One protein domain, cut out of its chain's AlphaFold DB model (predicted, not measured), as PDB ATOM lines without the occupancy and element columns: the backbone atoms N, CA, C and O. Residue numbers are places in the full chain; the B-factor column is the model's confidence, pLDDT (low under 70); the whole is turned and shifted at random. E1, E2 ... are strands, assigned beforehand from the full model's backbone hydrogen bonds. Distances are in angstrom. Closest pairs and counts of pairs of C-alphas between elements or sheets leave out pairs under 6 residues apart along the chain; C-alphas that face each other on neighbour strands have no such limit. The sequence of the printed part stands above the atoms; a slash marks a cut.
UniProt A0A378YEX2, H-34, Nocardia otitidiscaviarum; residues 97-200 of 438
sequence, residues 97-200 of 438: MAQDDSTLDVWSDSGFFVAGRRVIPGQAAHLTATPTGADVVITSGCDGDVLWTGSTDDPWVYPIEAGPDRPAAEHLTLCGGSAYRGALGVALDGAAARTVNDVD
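AT A GLANCE: This is residues 97 to 200 of the 438 residues of the protein "H-34" of Nocardia otitidiscaviarum (UniProt A0A378YEX2). Two five-stranded antiparallel sheets stand partly face to face as a small, close sandwich, with E4 and E1 of one sheet over E9, E7 and E2 of the other. Edge strand E6 lies away from the second sheet, and the long unnamed stretch 159 to 171 makes a loop beyond the short strands E7 and E8. The printed part has 104 residues, with no named helix and ten named strands, E1 to E10 in order along the chain: the class is all strand. The sheets run E6 - E5 - E4 - E1 - E8 and E3 - E2 - E7 - E9 - E10, the first strongly twisted. The whole is compact, with a radius of gyration of the C-alphas of 12.4 A, and its outline is rounded, with spans of 36 by 32 by 25 A.

HOW THE PARTS SIT: Start in the first sheet at E4, residues 124 to 130, and E5, residues 133 to 139, a hairpin in which N 126 and O 137 are 2.8 A apart, within hydrogen-bond range. E6, residues 146 to 152, an edge strand, forms a hairpin with E5, where N 136 and O 150 are 2.8 A apart. E4, E5 and E6 are a meander, each strand the antiparallel neighbour of the one before. Beside E4 look for E1, residues 104 to 107, where N 106 and O 125 are 2.8 A apart. Next to E1 is the other edge strand, E8, residues 172 to 174, where N 173 and O 107 are 2.8 A apart. The strands' lines turn by 109 degrees from edge to edge. In the second sheet, E9, residues 183 to 189, and edge strand E10, residues 192 to 200, form a hairpin, with N 185 and O 196 2.8 A apart. E7, residues 156 to 158, is the neighbour of E9, with N 157 and O 184 2.7 A apart. Its pairing is staggered, with E9 over residues 156 to 157 and with E2, residues 112 to 114, over residues 157 to 158. N 113 and O 158 are 2.8 A apart. E3, residues 117 to 119, is the other edge strand and forms a hairpin with E2, where N 119 and O 112 are 2.8 A apart. Between the sheets, the closest C-alphas of E4 and E9 are those of Ala 129 and Val 186, 5.6 A apart. Those of E1 and E10 are Leu 104 and Thr 195, 6.5 A apart. E6 is apart from E9 and E10.

IN THESE COORDINATES: Find C-alpha 124 at (47.829, 51.512, 0.675); from there E4 runs 19.2 A to C-alpha 130 at (45.754, 61.239, 17.151). E5 runs 19.5 A and E6 17.3 A, while E1 covers 10.1 A from Leu 104 to Trp 107. E9 runs 19.1 A from Ala 183 to Asp 189. E10, the longest strand at 9 residues, runs 25.7 A and ends at C-alpha 200, at (41.372, 35.907, 16.856). E2, E3, E7 and E8 have 3 residues each. Look also at residues 172 to 173 of E8, which pair with residues 179 to 180, antiparallel.

THE WHOLE: The two C-alphas farthest apart are those of Pro 167 and Gly 190, 35.5 A. The printed part runs from residue 97 to residue 200 with no cut. The link from E7 to E8, 13 residues, is long; its C-alphas lie 9 to 19 A from the mean of all C-alphas. The mean pLDDT of the printed part is 96.7, and no printed residue is under 70.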
ATOM      1  N   MET A  97      55.949  45.826  18.397       95.75
ATOM      2  CA  MET A  97      56.994  46.693  18.958       95.75
ATOM      3  C   MET A  97      57.973  47.218  17.903       95.75
ATOM      4  O   MET A  97      58.564  48.284  18.075       95.75
ATOM      5  N   ALA A  98      58.155  46.493  16.797       93.62
ATOM      6  CA  ALA A  98      58.981  46.959  15.683       93.62
ATOM      7  C   ALA A  98      58.396  48.198  14.972       93.62
ATOM      8  O   ALA A  98      59.143  48.902  14.296       93.62
ATOM      9  N   GLN A  99      57.099  48.461  15.157       95.75
ATOM     10  CA  GLN A  99      56.334  49.564  14.563       95.75
ATOM     11  C   GLN A  99      56.007  50.662  15.590       95.75
ATOM     12  O   GLN A  99      55.055  51.428  15.434       95.75
ATOM     13  N   ASP A 100      56.729  50.693  16.709       94.81
ATOM     14  CA  ASP A 100      56.578  51.753  17.697       94.81
ATOM     15  C   ASP A 100      57.062  53.094  17.131       94.81
ATOM     16  O   ASP A 100      58.117  53.181  16.501       94.81
ATOM     17  N   ASP A 101      56.327  54.160  17.451       95.69
ATOM     18  CA  ASP A 101      56.657  55.538  17.084       95.69
ATOM     19  C   ASP A 101      56.720  55.787  15.554       95.69
ATOM     20  O   ASP A 101      57.372  56.739  15.114       95.69
ATOM     21  N   SER A 102      56.034  54.966  14.745       93.81
ATOM     22  CA  SER A 102      55.888  55.121  13.290       93.81
ATOM     23  C   SER A 102      54.426  55.304  12.859       93.81
ATOM     24  O   SER A 102      53.499  55.134  13.653       93.81
ATOM     25  N   THR A 103      54.224  55.660  11.588       95.62
ATOM     26  CA  THR A 103      52.930  55.499  10.911       95.62
ATOM     27  C   THR A 103      52.609  54.015  10.755       95.62
ATOM     28  O   THR A 103      53.515  53.181  10.663       95.62
ATOM     29  N   LEU A 104      51.319  53.682  10.748       98.44
ATOM     30  CA  LEU A 104      50.851  52.360  10.351       98.44
ATOM     31  C   LEU A 104      50.527  52.392   8.858       98.44
ATOM     32  O   LEU A 104      49.508  52.952   8.460       98.44
ATOM     33  N   ASP A 105      51.390  51.769   8.061       98.56
ATOM     34  CA  ASP A 105      51.297  51.749   6.603       98.56
ATOM     35  C   ASP A 105      50.907  50.342   6.137       98.56
ATOM     36  O   ASP A 105      51.675  49.395   6.313       98.56
ATOM     37  N   VAL A 106      49.701  50.192   5.587       98.62
ATOM     38  CA  VAL A 106      49.055  48.890   5.359       98.62
ATOM     39  C   VAL A 106      48.518  48.770   3.941       98.62
ATOM     40  O   VAL A 106      47.913  49.701   3.408       98.62
ATOM     41  N   TRP A 107      48.671  47.585   3.357       98.62
ATOM     42  CA  TRP A 107      48.032  47.182   2.109       98.62
ATOM     43  C   TRP A 107      47.493  45.740   2.194       98.62
ATOM     44  O   TRP A 107      47.774  45.018   3.150       98.62
ATOM     45  N   SER A 108      46.696  45.315   1.211       98.31
ATOM     46  CA  SER A 108      46.222  43.927   1.091       98.31
ATOM     47  C   SER A 108      45.929  43.566  -0.368       98.31
ATOM     48  O   SER A 108      45.485  44.428  -1.134       98.31
ATOM     49  N   ASP A 109      46.128  42.299  -0.747       97.75
ATOM     50  CA  ASP A 109      45.846  41.786  -2.098       97.75
ATOM     51  C   ASP A 109      44.348  41.823  -2.448       97.75
ATOM     52  O   ASP A 109      43.990  41.939  -3.619       97.75
ATOM     53  N   SER A 110      43.466  41.766  -1.443       97.06
ATOM     54  CA  SER A 110      42.001  41.808  -1.615       97.06
ATOM     55  C   SER A 110      41.391  43.184  -1.327       97.06
ATOM     56  O   SER A 110      40.197  43.408  -1.562       97.06
ATOM     57  N   GLY A 111      42.209  44.130  -0.862       97.75
ATOM     58  CA  GLY A 111      41.738  45.383  -0.285       97.75
ATOM     59  C   GLY A 111      41.292  45.225   1.171       97.75
ATOM     60  O   GLY A 111      41.443  44.168   1.776       97.75
ATOM     61  N   PHE A 112      40.785  46.308   1.750       98.62
ATOM     62  CA  PHE A 112      40.452  46.402   3.175       98.62
ATOM     63  C   PHE A 112      39.540  47.610   3.432       98.62
ATOM     64  O   PHE A 112      39.239  48.372   2.512       98.62
ATOM     65  N   PHE A 113      39.098  47.811   4.670       98.62
ATOM     66  CA  PHE A 113      38.330  48.976   5.098       98.62
ATOM     67  C   PHE A 113      39.121  49.845   6.080       98.62
ATOM     68  O   PHE A 113      39.785  49.338   6.976       98.62
ATOM     69  N   VAL A 114      39.036  51.167   5.925       98.62
ATOM     70  CA  VAL A 114      39.574  52.155   6.876       98.62
ATOM     71  C   VAL A 114      38.757  53.441   6.786       98.62
ATOM     72  O   VAL A 114      38.405  53.869   5.681       98.62
ATOM     73  N   ALA A 115      38.457  54.066   7.929       97.69
ATOM     74  CA  ALA A 115      37.659  55.296   8.000       97.69
ATOM     75  C   ALA A 115      36.321  55.180   7.229       97.69
ATOM     76  O   ALA A 115      35.971  56.042   6.424       97.69
ATOM     77  N   GLY A 116      35.621  54.048   7.395       96.75
ATOM     78  CA  GLY A 116      34.340  53.765   6.731       96.75
ATOM     79  C   GLY A 116      34.408  53.555   5.211       96.75
ATOM     80  O   GLY A 116      33.371  53.453   4.557       96.75
ATOM     81  N   ARG A 117      35.604  53.483   4.618       97.50
ATOM     82  CA  ARG A 117      35.798  53.336   3.170       97.50
ATOM     83  C   ARG A 117      36.491  52.030   2.828       97.50
ATOM     84  O   ARG A 117      37.468  51.655   3.469       97.50
ATOM     85  N   ARG A 118      36.076  51.446   1.703       98.12
ATOM     86  CA  ARG A 118      36.797  50.365   1.027       98.12
ATOM     87  C   ARG A 118      38.016  50.880   0.256       98.12
ATOM     88  O   ARG A 118      37.885  51.719  -0.634       98.12
ATOM     89  N   VAL A 119      39.175  50.331   0.576       98.56
ATOM     90  CA  VAL A 119      40.448  50.479  -0.133       98.56
ATOM     91  C   VAL A 119      40.609  49.277  -1.047       98.56
ATOM     92  O   VAL A 119      40.389  48.144  -0.620       98.56
ATOM     93  N   ILE A 120      40.920  49.513  -2.318       98.06
ATOM     94  CA  ILE A 120      40.975  48.449  -3.329       98.06
ATOM     95  C   ILE A 120      42.406  47.917  -3.508       98.06
ATOM     96  O   ILE A 120      43.358  48.612  -3.145       98.06
ATOM     97  N   PRO A 121      42.583  46.712  -4.082       98.44
ATOM     98  CA  PRO A 121      43.909  46.175  -4.383       98.44
ATOM     99  C   PRO A 121      44.791  47.163  -5.155       98.44
ATOM    100  O   PRO A 121      44.320  47.872  -6.046       98.44
ATOM    101  N   GLY A 122      46.080  47.200  -4.808       98.19
ATOM    102  CA  GLY A 122      47.053  48.143  -5.369       98.19
ATOM    103  C   GLY A 122      47.099  49.513  -4.680       98.19
ATOM    104  O   GLY A 122      47.916  50.344  -5.063       98.19
ATOM    105  N   GLN A 123      46.266  49.757  -3.664       98.75
ATOM    106  CA  GLN A 123      46.331  50.942  -2.802       98.75
ATOM    107  C   GLN A 123      46.898  50.597  -1.418       98.75
ATOM    108  O   GLN A 123      46.844  49.445  -0.985       98.75
ATOM    109  N   ALA A 124      47.409  51.610  -0.719       98.81
ATOM    110  CA  ALA A 124      47.829  51.512   0.675       98.81
ATOM    111  C   ALA A 124      47.159  52.603   1.522       98.81
ATOM    112  O   ALA A 124      46.737  53.639   1.002       98.81
ATOM    113  N   ALA A 125      47.044  52.357   2.824       98.81
ATOM    114  CA  ALA A 125      46.583  53.329   3.803       98.81
ATOM    115  C   ALA A 125      47.669  53.581   4.846       98.81
ATOM    116  O   ALA A 125      48.306  52.646   5.321       98.81
ATOM    117  N   HIS A 126      47.825  54.847   5.216       98.75
ATOM    118  CA  HIS A 126      48.794  55.337   6.185       98.75
ATOM    119  C   HIS A 126      48.036  55.988   7.335       98.75
ATOM    120  O   HIS A 126      47.339  56.986   7.124       98.75
ATOM    121  N   LEU A 127      48.136  55.419   8.534       98.69
ATOM    122  CA  LEU A 127      47.466  55.917   9.731       98.69
ATOM    123  C   LEU A 127      48.484  56.592  10.650       98.69
ATOM    124  O   LEU A 127      49.482  55.990  11.052       98.69
ATOM    125  N   THR A 128      48.195  57.835  11.028       98.31
ATOM    126  CA  THR A 128      48.918  58.566  12.076       98.31
ATOM    127  C   THR A 128      48.006  58.705  13.285       98.31
ATOM    128  O   THR A 128      46.937  59.301  13.184       98.31
ATOM    129  N   ALA A 129      48.418  58.165  14.433       97.56
ATOM    130  CA  ALA A 129      47.620  58.217  15.656       97.56
ATOM    131  C   ALA A 129      47.386  59.661  16.133       97.56
ATOM    132  O   ALA A 129      48.317  60.468  16.193       97.56
ATOM    133  N   THR A 130      46.155  59.964  16.544       96.94
ATOM    134  CA  THR A 130      45.754  61.239  17.151       96.94
ATOM    135  C   THR A 130      45.052  60.987  18.495       96.94
ATOM    136  O   THR A 130      44.660  59.856  18.784       96.94
ATOM    137  N   PRO A 131      44.867  62.007  19.357       95.75
ATOM    138  CA  PRO A 131      44.193  61.828  20.648       95.75
ATOM    139  C   PRO A 131      42.760  61.291  20.569       95.75
ATOM    140  O   PRO A 131      42.260  60.765  21.559       95.75
ATOM    141  N   THR A 132      42.094  61.450  19.425       94.88
ATOM    142  CA  THR A 132      40.696  61.048  19.224       94.88
ATOM    143  C   THR A 132      40.531  59.957  18.172       94.88
ATOM    144  O   THR A 132      39.397  59.630  17.862       94.88
ATOM    145  N   GLY A 133      41.619  59.423  17.606       96.81
ATOM    146  CA  GLY A 133      41.566  58.423  16.539       96.81
ATOM    147  C   GLY A 133      42.817  58.445  15.663       96.81
ATOM    148  O   GLY A 133      43.925  58.261  16.167       96.81
ATOM    149  N   ALA A 134      42.659  58.651  14.352       98.31
ATOM    150  CA  ALA A 134      43.774  58.706  13.409       98.31
ATOM    151  C   ALA A 134      43.529  59.664  12.234       98.31
ATOM    152  O   ALA A 134      42.410  59.783  11.732       98.31
ATOM    153  N   ASP A 135      44.602  60.292  11.757       98.56
ATOM    154  CA  ASP A 135      44.652  60.871  10.415       98.56
ATOM    155  C   ASP A 135      45.007  59.762   9.420       98.56
ATOM    156  O   ASP A 135      45.882  58.934   9.686       98.56
ATOM    157  N   VAL A 136      44.322  59.740   8.279       98.81
ATOM    158  CA  VAL A 136      44.396  58.669   7.285       98.81
ATOM    159  C   VAL A 136      44.739  59.254   5.920       98.81
ATOM    160  O   VAL A 136      44.041  60.130   5.404       98.81
ATOM    161  N   VAL A 137      45.785  58.720   5.294       98.81
ATOM    162  CA  VAL A 137      46.165  59.019   3.908       98.81
ATOM    163  C   VAL A 137      46.065  57.737   3.094       98.81
ATOM    164  O   VAL A 137      46.547  56.700   3.533       98.81
ATOM    165  N   ILE A 138      45.444  57.796   1.917       98.81
ATOM    166  CA  ILE A 138      45.447  56.689   0.955       98.81
ATOM    167  C   ILE A 138      46.269  57.065  -0.257       98.81
ATOM    168  O   ILE A 138      46.116  58.160  -0.799       98.81
ATOM    169  N   THR A 139      47.083  56.121  -0.697       98.88
ATOM    170  CA  THR A 139      48.054  56.265  -1.776       98.88
ATOM    171  C   THR A 139      47.913  55.141  -2.802       98.88
ATOM    172  O   THR A 139      47.319  54.085  -2.547       98.88
ATOM    173  N   SER A 140      48.440  55.378  -4.003       98.50
ATOM    174  CA  SER A 140      48.636  54.335  -5.011       98.50
ATOM    175  C   SER A 140      49.844  53.466  -4.643       98.50
ATOM    176  O   SER A 140      50.972  53.774  -5.019       98.50
ATOM    177  N   GLY A 141      49.618  52.365  -3.931       98.12
ATOM    178  CA  GLY A 141      50.678  51.557  -3.324       98.12
ATOM    179  C   GLY A 141      51.395  52.305  -2.196       98.12
ATOM    180  O   GLY A 141      51.094  53.458  -1.926       98.12
ATOM    181  N   CYS A 142      52.358  51.659  -1.540       98.12
ATOM    182  CA  CYS A 142      52.983  52.189  -0.320       98.12
ATOM    183  C   CYS A 142      53.687  53.549  -0.474       98.12
ATOM    184  O   CYS A 142      53.724  54.314   0.481       98.12
ATOM    185  N   ASP A 143      54.228  53.859  -1.655       97.06
ATOM    186  CA  ASP A 143      55.050  55.058  -1.885       97.06
ATOM    187  C   ASP A 143      54.533  55.932  -3.045       97.06
ATOM    188  O   ASP A 143      55.268  56.764  -3.578       97.06
ATOM    189  N   GLY A 144      53.300  55.701  -3.508       97.31
ATOM    190  CA  GLY A 144      52.759  56.400  -4.675       97.31
ATOM    191  C   GLY A 144      51.964  57.660  -4.356       97.31
ATOM    192  O   GLY A 144      51.952  58.172  -3.237       97.31
ATOM    193  N   ASP A 145      51.272  58.161  -5.378       98.44
ATOM    194  CA  ASP A 145      50.518  59.410  -5.292       98.44
ATOM    195  C   ASP A 145      49.378  59.325  -4.275       98.44
ATOM    196  O   ASP A 145      48.684  58.310  -4.173       98.44
ATOM    197  N   VAL A 146      49.151  60.430  -3.559       98.69
ATOM    198  CA  VAL A 146      48.022  60.575  -2.637       98.69
ATOM    199  C   VAL A 146      46.717  60.593  -3.427       98.69
ATOM    200  O   VAL A 146      46.479  61.466  -4.258       98.69
ATOM    201  N   LEU A 147      45.849  59.639  -3.115       98.56
ATOM    202  CA  LEU A 147      44.519  59.495  -3.697       98.56
ATOM    203  C   LEU A 147      43.446  60.126  -2.809       98.56
ATOM    204  O   LEU A 147      42.409  60.559  -3.307       98.56
ATOM    205  N   TRP A 148      43.677  60.167  -1.493       98.62
ATOM    206  CA  TRP A 148      42.746  60.757  -0.534       98.62
ATOM    207  C   TRP A 148      43.401  61.041   0.820       98.62
ATOM    208  O   TRP A 148      44.308  60.323   1.239       98.62
ATOM    209  N   THR A 149      42.866  62.024   1.542       98.62
ATOM    210  CA  THR A 149      43.205  62.331   2.939       98.62
ATOM    211  C   THR A 149      41.945  62.573   3.774       98.62
ATOM    212  O   THR A 149      40.928  63.038   3.258       98.62
ATOM    213  N   GLY A 150      42.012  62.270   5.067       98.25
ATOM    214  CA  GLY A 150      40.935  62.523   6.022       98.25
ATOM    215  C   GLY A 150      41.298  62.046   7.423       98.25
ATOM    216  O   GLY A 150      42.456  61.739   7.690       98.25
ATOM    217  N   SER A 151      40.315  61.984   8.313       98.19
ATOM    218  CA  SER A 151      40.487  61.538   9.697       98.19
ATOM    219  C   SER A 151      39.330  60.638  10.133       98.19
ATOM    220  O   SER A 151      38.276  60.615   9.496       98.19
ATOM    221  N   THR A 152      39.552  59.863  11.190       98.31
ATOM    222  CA  THR A 152      38.594  58.901  11.753       98.31
ATOM    223  C   THR A 152      38.748  58.846  13.268       98.31
ATOM    224  O   THR A 152      39.862  58.991  13.773       98.31
ATOM    225  N   ASP A 153      37.649  58.646  13.990       98.06
ATOM    226  CA  ASP A 153      37.639  58.305  15.419       98.06
ATOM    227  C   ASP A 153      37.788  56.794  15.671       98.06
ATOM    228  O   ASP A 153      38.051  56.371  16.795       98.06
ATOM    229  N   ASP A 154      37.694  56.000  14.607       97.94
ATOM    230  CA  ASP A 154      37.946  54.566  14.563       97.94
ATOM    231  C   ASP A 154      39.319  54.283  13.909       97.94
ATOM    232  O   ASP A 154      39.414  54.230  12.677       97.94
ATOM    233  N   PRO A 155      40.420  54.190  14.688       97.75
ATOM    234  CA  PRO A 155      41.797  54.162  14.185       97.75
ATOM    235  C   PRO A 155      42.251  52.760  13.742       97.75
ATOM    236  O   PRO A 155      43.376  52.341  14.035       97.75
ATOM    237  N   TRP A 156      41.378  52.033  13.048       98.56
ATOM    238  CA  TRP A 156      41.593  50.647  12.649       98.56
ATOM    239  C   TRP A 156      41.472  50.451  11.136       98.56
ATOM    240  O   TRP A 156      40.695  51.099  10.433       98.56
ATOM    241  N   VAL A 157      42.277  49.514  10.650       98.69
ATOM    242  CA  VAL A 157      42.241  48.938   9.315       98.69
ATOM    243  C   VAL A 157      41.662  47.539   9.448       98.69
ATOM    244  O   VAL A 157      42.246  46.678  10.111       98.69
ATOM    245  N   TYR A 158      40.520  47.316   8.811       98.25
ATOM    246  CA  TYR A 158      39.792  46.057   8.860       98.25
ATOM    247  C   TYR A 158      39.940  45.284   7.558       98.25
ATOM    248  O   TYR A 158      39.905  45.882   6.485       98.25
ATOM    249  N   PRO A 159      40.044  43.954   7.612       96.56
ATOM    250  CA  PRO A 159      39.908  43.125   6.418       96.56
ATOM    251  C   PRO A 159      38.532  43.260   5.748       96.56
ATOM    252  O   PRO A 159      37.622  43.881   6.298       96.56
ATOM    253  N   ILE A 160      38.375  42.666   4.560       93.94
ATOM    254  CA  ILE A 160      37.086  42.647   3.856       93.94
ATOM    255  C   ILE A 160      36.050  41.842   4.638       93.94
ATOM    256  O   ILE A 160      34.939  42.330   4.841       93.94
ATOM    257  N   GLU A 161      36.423  40.649   5.099       89.19
ATOM    258  CA  GLU A 161      35.568  39.828   5.947       89.19
ATOM    259  C   GLU A 161      36.037  39.865   7.401       89.19
ATOM    260  O   GLU A 161      37.229  39.776   7.705       89.19
ATOM    261  N   ALA A 162      35.086  39.993   8.326       83.75
ATOM    262  CA  ALA A 162      35.355  39.835   9.747       83.75
ATOM    263  C   ALA A 162      35.355  38.344  10.111       83.75
ATOM    264  O   ALA A 162      34.492  37.594   9.663       83.75
ATOM    265  N   GLY A 163      36.291  37.932  10.965       84.75
ATOM    266  CA  GLY A 163      36.366  36.565  11.485       84.75
ATOM    267  C   GLY A 163      37.743  35.908  11.334       84.75
ATOM    268  O   GLY A 163      38.667  36.526  10.781       84.75
ATOM    269  N   PRO A 164      37.885  34.682  11.875       88.56
ATOM    270  CA  PRO A 164      39.112  33.885  11.815       88.56
ATOM    271  C   PRO A 164      39.263  33.103  10.495       88.56
ATOM    272  O   PRO A 164      38.354  33.082   9.668       88.56
ATOM    273  N   ASP A 165      40.410  32.434  10.314       88.00
ATOM    274  CA  ASP A 165      40.738  31.513   9.202       88.00
ATOM    275  C   ASP A 165      40.592  32.123   7.796       88.00
ATOM    276  O   ASP A 165      40.275  31.452   6.812       88.00
ATOM    277  N   ARG A 166      40.874  33.424   7.682       89.12
ATOM    278  CA  ARG A 166      40.771  34.164   6.417       89.12
ATOM    279  C   ARG A 166      41.849  33.774   5.400       89.12
ATOM    280  O   ARG A 166      42.974  33.421   5.797       89.12
ATOM    281  N   PRO A 167      41.547  33.871   4.089       93.06
ATOM    282  CA  PRO A 167      42.511  33.568   3.039       93.06
ATOM    283  C   PRO A 167      43.698  34.537   3.079       93.06
ATOM    284  O   PRO A 167      43.562  35.700   3.454       93.06
ATOM    285  N   ALA A 168      44.869  34.067   2.636       94.38
ATOM    286  CA  ALA A 168      46.104  34.857   2.646       94.38
ATOM    287  C   ALA A 168      45.981  36.191   1.895       94.38
ATOM    288  O   ALA A 168      46.554  37.194   2.311       94.38
ATOM    289  N   ALA A 169      45.174  36.223   0.832       95.25
ATOM    290  CA  ALA A 169      44.929  37.432   0.053       95.25
ATOM    291  C   ALA A 169      44.197  38.538   0.843       95.25
ATOM    292  O   ALA A 169      44.181  39.681   0.399       95.25
ATOM    293  N   GLU A 170      43.569  38.228   1.980       95.44
ATOM    294  CA  GLU A 170      42.909  39.202   2.864       95.44
ATOM    295  C   GLU A 170      43.756  39.581   4.084       95.44
ATOM    296  O   GLU A 170      43.305  40.319   4.969       95.44
ATOM    297  N   HIS A 171      44.979  39.058   4.188       97.38
ATOM    298  CA  HIS A 171      45.883  39.459   5.258       97.38
ATOM    299  C   HIS A 171      46.287  40.921   5.058       97.38
ATOM    300  O   HIS A 171      46.470  41.396   3.932       97.38
ATOM    301  N   LEU A 172      46.397  41.645   6.169       98.44
ATOM    302  CA  LEU A 172      46.835  43.033   6.176       98.44
ATOM    303  C   LEU A 172      48.357  43.050   6.264       98.44
ATOM    304  O   LEU A 172      48.940  42.532   7.217       98.44
ATOM    305  N   THR A 173      49.004  43.625   5.258       98.50
ATOM    306  CA  THR A 173      50.459  43.603   5.116       98.50
ATOM    307  C   THR A 173      51.036  44.979   5.366       98.50
ATOM    308  O   THR A 173      50.609  45.960   4.761       98.50
ATOM    309  N   LEU A 174      52.027  45.046   6.253       98.31
ATOM    310  CA  LEU A 174      52.777  46.273   6.479       98.31
ATOM    311  C   LEU A 174      53.607  46.608   5.236       98.31
ATOM    312  O   LEU A 174      54.234  45.728   4.640       98.31
ATOM    313  N   CYS A 175      53.661  47.879   4.855       97.69
ATOM    314  CA  CYS A 175      54.536  48.333   3.779       97.69
ATOM    315  C   CYS A 175      56.003  47.972   4.082       97.69
ATOM    316  O   CYS A 175      56.585  48.427   5.063       97.69
ATOM    317  N   GLY A 176      56.593  47.099   3.255       91.38
ATOM    318  CA  GLY A 176      57.953  46.577   3.456       91.38
ATOM    319  C   GLY A 176      58.119  45.605   4.635       91.38
ATOM    320  O   GLY A 176      59.253  45.342   5.038       91.38
ATOM    321  N   GLY A 177      57.023  45.088   5.199       92.69
ATOM    322  CA  GLY A 177      57.030  44.265   6.410       92.69
ATOM    323  C   GLY A 177      56.223  42.969   6.307       92.69
ATOM    324  O   GLY A 177      55.966  42.450   5.223       92.69
ATOM    325  N   SER A 178      55.870  42.424   7.473       95.56
ATOM    326  CA  SER A 178      55.092  41.188   7.606       95.56
ATOM    327  C   SER A 178      53.607  41.386   7.291       95.56
ATOM    328  O   SER A 178      53.063  42.483   7.428       95.56
ATOM    329  N   ALA A 179      52.954  40.282   6.930       97.88
ATOM    330  CA  ALA A 179      51.504  40.166   6.840       97.88
ATOM    331  C   ALA A 179      50.907  39.663   8.161       97.88
ATOM    332  O   ALA A 179      51.526  38.867   8.872       97.88
ATOM    333  N   TYR A 180      49.704  40.132   8.481       98.12
ATOM    334  CA  TYR A 180      48.987  39.831   9.715       98.12
ATOM    335  C   TYR A 180      47.532  39.457   9.420       98.12
ATOM    336  O   TYR A 180      46.871  40.046   8.560       98.12
ATOM    337  N   ARG A 181      47.024  38.479  10.176       97.44
ATOM    338  CA  ARG A 181      45.586  38.213  10.307       97.44
ATOM    339  C   ARG A 181      44.956  39.255  11.234       97.44
ATOM    340  O   ARG A 181      45.648  40.052  11.860       97.44
ATOM    341  N   GLY A 182      43.636  39.243  11.339       96.88
ATOM    342  CA  GLY A 182      42.879  40.244  12.094       96.88
ATOM    343  C   GLY A 182      42.891  41.649  11.475       96.88
ATOM    344  O   GLY A 182      43.101  41.818  10.270       96.88
ATOM    345  N   ALA A 183      42.616  42.634  12.321       98.25
ATOM    346  CA  ALA A 183      42.698  44.058  12.040       98.25
ATOM    347  C   ALA A 183      44.041  44.628  12.528       98.25
ATOM    348  O   ALA A 183      44.663  44.107  13.462       98.25
ATOM    349  N   LEU A 184      44.481  45.725  11.919       98.69
ATOM    350  CA  LEU A 184      45.639  46.501  12.369       98.69
ATOM    351  C   LEU A 184      45.177  47.902  12.736       98.69
ATOM    352  O   LEU A 184      44.427  48.514  11.989       98.69
ATOM    353  N   GLY A 185      45.624  48.426  13.866       98.31
ATOM    354  CA  GLY A 185      45.227  49.748  14.324       98.31
ATOM    355  C   GLY A 185      46.356  50.493  14.997       98.31
ATOM    356  O   GLY A 185      47.430  49.945  15.266       98.31
ATOM    357  N   VAL A 186      46.087  51.762  15.280       98.25
ATOM    358  CA  VAL A 186      47.001  52.625  16.022       98.25
ATOM    359  C   VAL A 186      46.401  53.048  17.357       98.25
ATOM    360  O   VAL A 186      45.204  53.291  17.481       98.25
ATOM    361  N   ALA A 187      47.257  53.155  18.366       96.19
ATOM    362  CA  ALA A 187      46.921  53.667  19.687       96.19
ATOM    363  C   ALA A 187      47.973  54.684  20.148       96.19
ATOM    364  O   ALA A 187      49.108  54.688  19.666       96.19
ATOM    365  N   LEU A 188      47.606  55.526  21.116       95.94
ATOM    366  CA  LEU A 188      48.540  56.417  21.802       95.94
ATOM    367  C   LEU A 188      48.840  55.921  23.217       95.94
ATOM    368  O   LEU A 188      47.945  55.611  24.000       95.94
ATOM    369  N   ASP A 189      50.125  55.920  23.557       94.81
ATOM    370  CA  ASP A 189      50.645  55.745  24.910       94.81
ATOM    371  C   ASP A 189      51.270  57.074  25.356       94.81
ATOM    372  O   ASP A 189      52.434  57.386  25.074       94.81
ATOM    373  N   GLY A 190      50.436  57.941  25.934       92.19
ATOM    374  CA  GLY A 190      50.750  59.362  26.063       92.19
ATOM    375  C   GLY A 190      50.808  60.031  24.687       92.19
ATOM    376  O   GLY A 190      49.792  60.149  24.016       92.19
ATOM    377  N   ALA A 191      51.995  60.476  24.271       91.62
ATOM    378  CA  ALA A 191      52.223  61.053  22.939       91.62
ATOM    379  C   ALA A 191      52.868  60.064  21.951       91.62
ATOM    380  O   ALA A 191      53.145  60.429  20.812       91.62
ATOM    381  N   ALA A 192      53.175  58.843  22.395       95.75
ATOM    382  CA  ALA A 192      53.878  57.857  21.589       95.75
ATOM    383  C   ALA A 192      52.890  56.980  20.813       95.75
ATOM    384  O   ALA A 192      51.987  56.397  21.414       95.75
ATOM    385  N   ALA A 193      53.082  56.869  19.498       95.94
ATOM    386  CA  ALA A 193      52.268  56.013  18.642       95.94
ATOM    387  C   ALA A 193      52.639  54.535  18.821       95.94
ATOM    388  O   ALA A 193      53.813  54.168  18.959       95.94
ATOM    389  N   ARG A 194      51.618  53.684  18.834       97.69
ATOM    390  CA  ARG A 194      51.721  52.233  18.978       97.69
ATOM    391  C   ARG A 194      50.908  51.579  17.884       97.69
ATOM    392  O   ARG A 194      49.753  51.942  17.695       97.69
ATOM    393  N   THR A 195      51.492  50.588  17.231       98.06
ATOM    394  CA  THR A 195      50.760  49.722  16.310       98.06
ATOM    395  C   THR A 195      50.257  48.501  17.063       98.06
ATOM    396  O   THR A 195      50.997  47.888  17.841       98.06
ATOM    397  N   VAL A 196      48.997  48.149  16.835       98.38
ATOM    398  CA  VAL A 196      48.314  47.044  17.504       98.38
ATOM    399  C   VAL A 196      47.671  46.140  16.460       98.38
ATOM    400  O   VAL A 196      47.005  46.616  15.547       98.38
ATOM    401  N   ASN A 197      47.851  44.833  16.607       98.44
ATOM    402  CA  ASN A 197      47.111  43.828  15.858       98.44
ATOM    403  C   ASN A 197      45.993  43.262  16.740       98.44
ATOM    404  O   ASN A 197      46.289  42.760  17.818       98.44
ATOM    405  N   ASP A 198      44.740  43.374  16.300       98.06
ATOM    406  CA  ASP A 198      43.556  42.797  16.950       98.06
ATOM    407  C   ASP A 198      43.095  41.592  16.125       98.06
ATOM    408  O   ASP A 198      42.677  41.740  14.975       98.06
ATOM    409  N   VAL A 199      43.262  40.392  16.669       97.75
ATOM    410  CA  VAL A 199      43.181  39.138  15.911       97.75
ATOM    411  C   VAL A 199      42.578  38.035  16.771       97.75
ATOM    412  O   VAL A 199      42.792  38.019  17.982       97.75
ATOM    413  N   ASP A 200      41.833  37.111  16.161       97.44
ATOM    414  CA  ASP A 200      41.372  35.907  16.856       97.44
ATOM    415  C   ASP A 200      42.570  35.126  17.421       97.44
ATOM    416  O   ASP A 200      43.627  35.027  16.792       97.44
TER     417      ASP A 200